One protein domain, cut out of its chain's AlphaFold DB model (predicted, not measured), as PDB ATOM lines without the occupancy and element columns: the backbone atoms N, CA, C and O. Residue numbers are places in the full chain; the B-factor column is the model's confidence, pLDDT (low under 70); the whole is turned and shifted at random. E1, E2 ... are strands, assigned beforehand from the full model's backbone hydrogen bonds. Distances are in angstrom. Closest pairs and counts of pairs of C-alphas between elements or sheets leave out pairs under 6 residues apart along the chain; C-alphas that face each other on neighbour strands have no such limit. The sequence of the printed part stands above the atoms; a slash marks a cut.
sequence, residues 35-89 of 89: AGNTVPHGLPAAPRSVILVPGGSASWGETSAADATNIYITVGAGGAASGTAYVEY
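This is residues 35 to 89 of the 89 residues of an uncharacterized protein of Acidobacteria bacterium (UniProt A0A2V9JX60). A strongly twisted three-stranded sheet, E1 E4 E3, stands partly face to face with a two-stranded ribbon, E2 and E5, in a small elongated body. The printed part has 55 residues, with no named helix and five strands, E1 to E5 in chain order; both sheets are antiparallel and the class is all strand. It is compact, with a radius of gyration of the C-alphas of 10.7 A and spans of 32 by 17 by 15 A.

E1, residues 35 to 40, begins at C-alpha 35 (10.477, 3.411, 4.395) and is 16.2 A long. E2 is residues 49 to 54, 16.3 A; E3 60 to 64, 12.4 A; E4 70 to 75, 15.4 A. E5, residues 83 to 88, 16.9 A, ends at C-alpha 88 (-8.889, 13.661, -7.053).

Edge strand E1 is antiparallel to inner strand E4, with N 37 and O 73 2.7 A apart. E3 and E4 form a hairpin, with N 74 and O 61 2.8 A apart. E2 and E5 are antiparallel, with N 51 and O 86 2.8 A apart. The closest C-alphas of E2 and E3 are those of Pro 54 and Trp 60, 6.3 A. E2 and E4 are only just apart, at 8.2 A.

The farthest C-alphas, of Pro 44 and Gly 78, are 32.5 A apart. The printed part has no cut, no link is long, and no printed residue is under 70 in pLDDT.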
ATOM      1  N   ALA A  35      10.766   2.287   3.509       93.62
ATOM      2  CA  ALA A  35      10.477   3.411   4.395       93.62
ATOM      3  C   ALA A  35       9.150   4.111   4.054       93.62
ATOM      4  O   ALA A  35       8.605   3.976   2.953       93.62
ATOM      5  N   GLY A  36       8.654   4.890   5.018       95.44
ATOM      6  CA  GLY A  36       7.612   5.890   4.801       95.44
ATOM      7  C   GLY A  36       8.196   7.154   4.168       95.44
ATOM      8  O   GLY A  36       9.294   7.584   4.515       95.44
ATOM      9  N   ASN A  37       7.462   7.740   3.231       95.81
ATOM     10  CA  ASN A  37       7.859   8.908   2.461       95.81
ATOM     11  C   ASN A  37       6.752   9.960   2.518       95.81
ATOM     12  O   ASN A  37       5.571   9.636   2.384       95.81
ATOM     13  N   THR A  38       7.150  11.220   2.647       97.31
ATOM     14  CA  THR A  38       6.251  12.375   2.585       97.31
ATOM     15  C   THR A  38       6.483  13.089   1.263       97.31
ATOM     16  O   THR A  38       7.599  13.531   0.987       97.31
ATOM     17  N   VAL A  39       5.444  13.175   0.434       95.25
ATOM     18  CA  VAL A  39       5.525  13.712  -0.927       95.25
ATOM     19  C   VAL A  39       4.693  14.991  -1.026       95.25
ATOM     20  O   VAL A  39       3.463  14.905  -1.039       95.25
ATOM     21  N   PRO A  40       5.327  16.172  -1.137       94.62
ATOM     22  CA  PRO A  40       4.613  17.421  -1.376       94.62
ATOM     23  C   PRO A  40       3.902  17.386  -2.735       94.62
ATOM     24  O   PRO A  40       4.547  17.136  -3.753       94.62
ATOM     25  N   HIS A  41       2.590  17.634  -2.773       89.31
ATOM     26  CA  HIS A  41       1.803  17.467  -4.007       89.31
ATOM     27  C   HIS A  41       1.502  18.776  -4.756       89.31
ATOM     28  O   HIS A  41       1.181  18.728  -5.941       89.31
ATOM     29  N   GLY A  42       1.588  19.936  -4.096       88.25
ATOM     30  CA  GLY A  42       1.390  21.249  -4.735       88.25
ATOM     31  C   GLY A  42      -0.017  21.492  -5.305       88.25
ATOM     32  O   GLY A  42      -0.182  22.290  -6.223       88.25
ATOM     33  N   LEU A  43      -1.030  20.795  -4.785       87.06
ATOM     34  CA  LEU A  43      -2.427  20.962  -5.201       87.06
ATOM     35  C   LEU A  43      -3.057  22.093  -4.376       87.06
ATOM     36  O   LEU A  43      -2.647  22.303  -3.237       87.06
ATOM     37  N   PRO A  44      -4.076  22.796  -4.898       87.00
ATOM     38  CA  PRO A  44      -4.752  23.873  -4.172       87.00
ATOM     39  C   PRO A  44      -5.664  23.390  -3.027       87.00
ATOM     40  O   PRO A  44      -6.181  24.219  -2.286       87.00
ATOM     41  N   ALA A  45      -5.896  22.080  -2.897       87.88
ATOM     42  CA  ALA A  45      -6.718  21.470  -1.853       87.88
ATOM     43  C   ALA A  45      -6.204  20.063  -1.501       87.88
ATOM     44  O   ALA A  45      -5.435  19.470  -2.262       87.88
ATOM     45  N   ALA A  46      -6.653  19.534  -0.359       90.69
ATOM     46  CA  ALA A  46      -6.331  18.176   0.070       90.69
ATOM     47  C   ALA A  46      -6.955  17.132  -0.879       90.69
ATOM     48  O   ALA A  46      -8.138  17.261  -1.216       90.69
ATOM     49  N   PRO A  47      -6.209  16.089  -1.289       92.00
ATOM     50  CA  PRO A  47      -6.770  14.997  -2.075       92.00
ATOM     51  C   PRO A  47      -7.917  14.282  -1.348       92.00
ATOM     52  O   PRO A  47      -7.807  13.920  -0.181       92.00
ATOM     53  N   ARG A  48      -9.005  14.015  -2.073       90.69
ATOM     54  CA  ARG A  48     -10.120  13.153  -1.648       90.69
ATOM     55  C   ARG A  48      -9.844  11.679  -1.917       90.69
ATOM     56  O   ARG A  48     -10.316  10.820  -1.184       90.69
ATOM     57  N   SER A  49      -9.109  11.397  -2.991       91.56
ATOM     58  CA  SER A  49      -8.690  10.052  -3.377       91.56
ATOM     59  C   SER A  49      -7.310  10.111  -4.009       91.56
ATOM     60  O   SER A  49      -7.016  11.015  -4.795       91.56
ATOM     61  N   VAL A  50      -6.488   9.110  -3.709       93.69
ATOM     62  CA  VAL A  50      -5.152   8.934  -4.272       93.69
ATOM     63  C   VAL A  50      -5.043   7.503  -4.799       93.69
ATOM     64  O   VAL A  50      -5.457   6.545  -4.159       93.69
ATOM     65  N   ILE A  51      -4.540   7.356  -6.023       94.81
ATOM     66  CA  ILE A  51      -4.251   6.061  -6.641       94.81
ATOM     67  C   ILE A  51      -2.764   6.030  -6.944       94.81
ATOM     68  O   ILE A  51      -2.276   6.772  -7.799       94.81
ATOM     69  N   LEU A  52      -2.053   5.158  -6.241       94.69
ATOM     70  CA  LEU A  52      -0.613   4.986  -6.355       94.69
ATOM     71  C   LEU A  52      -0.277   3.936  -7.415       94.69
ATOM     72  O   LEU A  52      -0.733   2.797  -7.348       94.69
ATOM     73  N   VAL A  53       0.555   4.315  -8.382       95.06
ATOM     74  CA  VAL A  53       1.032   3.444  -9.461       95.06
ATOM     75  C   VAL A  53       2.565   3.441  -9.435       95.06
ATOM     76  O   VAL A  53       3.190   4.331 -10.026       95.06
ATOM     77  N   PRO A  54       3.192   2.476  -8.735       94.75
ATOM     78  CA  PRO A  54       4.642   2.298  -8.746       94.75
ATOM     79  C   PRO A  54       5.156   2.120 -10.179       94.75
ATOM     80  O   PRO A  54       4.540   1.421 -10.979       94.75
ATOM     81  N   GLY A  55       6.306   2.708 -10.508       91.81
ATOM     82  CA  GLY A  55       6.928   2.584 -11.834       91.81
ATOM     83  C   GLY A  55       7.644   1.250 -12.088       91.81
ATOM     84  O   GLY A  55       8.308   1.101 -13.108       91.81
ATOM     85  N   GLY A  56       7.559   0.301 -11.156       87.88
ATOM     86  CA  GLY A  56       8.277  -0.973 -11.172       87.88
ATOM     87  C   GLY A  56       7.617  -1.988 -10.241       87.88
ATOM     88  O   GLY A  56       6.394  -2.006 -10.128       87.88
ATOM     89  N   SER A  57       8.416  -2.820  -9.562       80.31
ATOM     90  CA  SER A  57       7.919  -3.775  -8.561       80.31
ATOM     91  C   SER A  57       6.932  -3.100  -7.600       80.31
ATOM     92  O   SER A  57       7.218  -2.057  -7.000       80.31
ATOM     93  N   ALA A  58       5.731  -3.675  -7.514       73.19
ATOM     94  CA  ALA A  58       4.629  -3.102  -6.762       73.19
ATOM     95  C   ALA A  58       4.890  -3.222  -5.256       73.19
ATOM     96  O   ALA A  58       4.853  -4.322  -4.711       73.19
ATOM     97  N   SER A  59       5.126  -2.084  -4.595       85.62
ATOM     98  CA  SER A  59       5.286  -2.029  -3.135       85.62
ATOM     99  C   SER A  59       4.820  -0.706  -2.523       85.62
ATOM    100  O   SER A  59       5.272  -0.365  -1.433       85.62
ATOM    101  N   TRP A  60       3.997   0.090  -3.214       94.44
ATOM    102  CA  TRP A  60       3.511   1.347  -2.637       94.44
ATOM    103  C   TRP A  60       2.213   1.126  -1.870       94.44
ATOM    104  O   TRP A  60       1.349   0.372  -2.313       94.44
ATOM    105  N   GLY A  61       2.070   1.823  -0.752       93.69
ATOM    106  CA  GLY A  61       0.830   1.917   0.009       93.69
ATOM    107  C   GLY A  61       0.735   3.267   0.700       93.69
ATOM    108  O   GLY A  61       1.743   3.949   0.867       93.69
ATOM    109  N   GLU A  62      -0.463   3.660   1.107       93.12
ATOM    110  CA  GLU A  62      -0.655   4.867   1.908       93.12
ATOM    111  C   GLU A  62      -0.434   4.561   3.390       93.12
ATOM    112  O   GLU A  62      -0.952   3.574   3.912       93.12
ATOM    113  N   THR A  63       0.346   5.396   4.078       91.94
ATOM    114  CA  THR A  63       0.496   5.296   5.546       91.94
ATOM    115  C   THR A  63      -0.589   6.046   6.299       91.94
ATOM    116  O   THR A  63      -0.863   5.740   7.457       91.94
ATOM    117  N   SER A  64      -1.161   7.064   5.664       93.25
ATOM    118  CA  SER A  64      -2.170   7.959   6.217       93.25
ATOM    119  C   SER A  64      -2.865   8.692   5.077       93.25
ATOM    120  O   SER A  64      -2.294   8.829   3.993       93.25
ATOM    121  N   ALA A  65      -4.073   9.198   5.338       93.56
ATOM    122  CA  ALA A  65      -4.771  10.059   4.390       93.56
ATOM    123  C   ALA A  65      -3.900  11.272   4.022       93.56
ATOM    124  O   ALA A  65      -3.211  11.830   4.881       93.56
ATOM    125  N   ALA A  66      -3.928  11.661   2.747       94.38
ATOM    126  CA  ALA A  66      -3.268  12.875   2.287       94.38
ATOM    127  C   ALA A  66      -3.881  14.113   2.961       94.38
ATOM    128  O   ALA A  66      -5.085  14.158   3.226       94.38
ATOM    129  N   ASP A  67      -3.050  15.113   3.237       95.31
ATOM    130  CA  ASP A  67      -3.494  16.397   3.779       95.31
ATOM    131  C   ASP A  67      -3.459  17.488   2.697       95.31
ATOM    132  O   ASP A  67      -3.365  17.199   1.507       95.31
ATOM    133  N   ALA A  68      -3.582  18.758   3.087       91.81
ATOM    134  CA  ALA A  68      -3.569  19.875   2.141       91.81
ATOM    135  C   ALA A  68      -2.207  20.109   1.456       91.81
ATOM    136  O   ALA A  68      -2.118  20.940   0.554       91.81
ATOM    137  N   THR A  69      -1.144  19.437   1.906       93.69
ATOM    138  CA  THR A  69       0.236  19.681   1.468       93.69
ATOM    139  C   THR A  69       0.930  18.417   0.952       93.69
ATOM    140  O   THR A  69       1.723  18.496   0.008       93.69
ATOM    141  N   ASN A  70       0.660  17.258   1.555       96.00
ATOM    142  CA  ASN A  70       1.446  16.042   1.408       96.00
ATOM    143  C   ASN A  70       0.596  14.795   1.143       96.00
ATOM    144  O   ASN A  70      -0.481  14.600   1.705       96.00
ATOM    145  N   ILE A  71       1.160  13.899   0.335       96.00
ATOM    146  CA  ILE A  71       0.742  12.501   0.203       96.00
ATOM    147  C   ILE A  71       1.756  11.643   0.961       96.00
ATOM    148  O   ILE A  71       2.966  11.830   0.807       96.00
ATOM    149  N   TYR A  72       1.274  10.691   1.755       96.81
ATOM    150  CA  TYR A  72       2.122   9.841   2.585       96.81
ATOM    151  C   TYR A  72       2.175   8.417   2.040       96.81
ATOM    152  O   TYR A  72       1.164   7.717   1.998       96.81
ATOM    153  N   ILE A  73       3.362   7.989   1.612       95.81
ATOM    154  CA  ILE A  73       3.568   6.748   0.859       95.81
ATOM    155  C   ILE A  73       4.567   5.853   1.596       95.81
ATOM    156  O   ILE A  73       5.724   6.225   1.771       95.81
ATOM    157  N   THR A  74       4.177   4.633   1.960       95.88
ATOM    158  CA  THR A  74       5.138   3.557   2.240       95.88
ATOM    159  C   THR A  74       5.609   2.959   0.934       95.88
ATOM    160  O   THR A  74       4.792   2.597   0.094       95.88
ATOM    161  N   VAL A  75       6.919   2.782   0.799       95.25
ATOM    162  CA  VAL A  75       7.507   1.939  -0.242       95.25
ATOM    163  C   VAL A  75       8.088   0.707   0.439       95.25
ATOM    164  O   VAL A  75       8.972   0.827   1.281       95.25
ATOM    165  N   GLY A  76       7.611  -0.486   0.093       93.56
ATOM    166  CA  GLY A  76       8.164  -1.737   0.611       93.56
ATOM    167  C   GLY A  76       9.630  -1.941   0.208       93.56
ATOM    168  O   GLY A  76      10.144  -1.297  -0.710       93.56
ATOM    169  N   ALA A  77      10.324  -2.838   0.909       92.06
ATOM    170  CA  ALA A  77      11.725  -3.148   0.624       92.06
ATOM    171  C   ALA A  77      11.898  -3.622  -0.834       92.06
ATOM    172  O   ALA A  77      11.139  -4.463  -1.309       92.06
ATOM    173  N   GLY A  78      12.866  -3.047  -1.557       88.38
ATOM    174  CA  GLY A  78      13.076  -3.327  -2.988       88.38
ATOM    175  C   GLY A  78      11.989  -2.779  -3.928       88.38
ATOM    176  O   GLY A  78      11.961  -3.140  -5.105       88.38
ATOM    177  N   GLY A  79      11.079  -1.939  -3.424       90.38
ATOM    178  CA  GLY A  79      10.043  -1.280  -4.216       90.38
ATOM    179  C   GLY A  79      10.572  -0.141  -5.088       90.38
ATOM    180  O   GLY A  79      11.665   0.385  -4.870       90.38
ATOM    181  N   ALA A  80       9.770   0.266  -6.073       92.88
ATOM    182  CA  ALA A  80      10.136   1.339  -6.993       92.88
ATOM    183  C   ALA A  80      10.330   2.693  -6.276       92.88
ATOM    184  O   ALA A  80       9.474   3.129  -5.510       92.88
ATOM    185  N   ALA A  81      11.423   3.397  -6.582       93.31
ATOM    186  CA  ALA A  81      11.703   4.746  -6.068       93.31
ATOM    187  C   ALA A  81      10.970   5.863  -6.841       93.31
ATOM    188  O   ALA A  81      11.078   7.046  -6.508       93.31
ATOM    189  N   SER A  82      10.261   5.505  -7.910       93.94
ATOM    190  CA  SER A  82       9.519   6.422  -8.770       93.94
ATOM    191  C   SER A  82       8.231   5.785  -9.280       93.94
ATOM    192  O   SER A  82       8.075   4.561  -9.282       93.94
ATOM    193  N   GLY A  83       7.290   6.627  -9.691       93.50
ATOM    194  CA  GLY A  83       5.966   6.207 -10.127       93.50
ATOM    195  C   GLY A  83       5.044   7.394 -10.357       93.50
ATOM    196  O   GLY A  83       5.481   8.534 -10.517       93.50
ATOM    197  N   THR A  84       3.750   7.116 -10.406       94.69
ATOM    198  CA  THR A  84       2.704   8.117 -10.621       94.69
ATOM    199  C   THR A  84       1.656   8.016  -9.522       94.69
ATOM    200  O   THR A  84       1.268   6.913  -9.149       94.69
ATOM    201  N   ALA A  85       1.155   9.156  -9.051       93.56
ATOM    202  CA  ALA A  85      -0.097   9.219  -8.307       93.56
ATOM    203  C   ALA A  85      -1.176   9.904  -9.153       93.56
ATOM    204  O   ALA A  85      -0.952  10.987  -9.700       93.56
ATOM    205  N   TYR A  86      -2.343   9.277  -9.261       93.38
ATOM    206  CA  TYR A  86      -3.548   9.918  -9.784       93.38
ATOM    207  C   TYR A  86      -4.383  10.386  -8.605       93.38
ATOM    208  O   TYR A  86      -4.690   9.595  -7.716       93.38
ATOM    209  N   VAL A  87      -4.716  11.670  -8.585       91.75
ATOM    210  CA  VAL A  87      -5.365  12.302  -7.436       91.75
ATOM    211  C   VAL A  87      -6.646  12.994  -7.849       91.75
ATOM    212  O   VAL A  87      -6.720  13.582  -8.930       91.75
ATOM    213  N   GLU A  88      -7.631  12.930  -6.967       90.88
ATOM    214  CA  GLU A  88      -8.889  13.661  -7.053       90.88
ATOM    215  C   GLU A  88      -8.945  14.692  -5.920       90.88
ATOM    216  O   GLU A  88      -8.733  14.307  -4.771       90.88
ATOM    217  N   TYR A  89      -9.194  15.971  -6.218       80.88
ATOM    218  CA  TYR A  89      -9.221  17.079  -5.249       80.88
ATOM    219  C   TYR A  89     -10.267  18.151  -5.596       80.88
ATOM    220  O   TYR A  89     -10.693  18.245  -6.774       80.88
TER     221      TYR A  89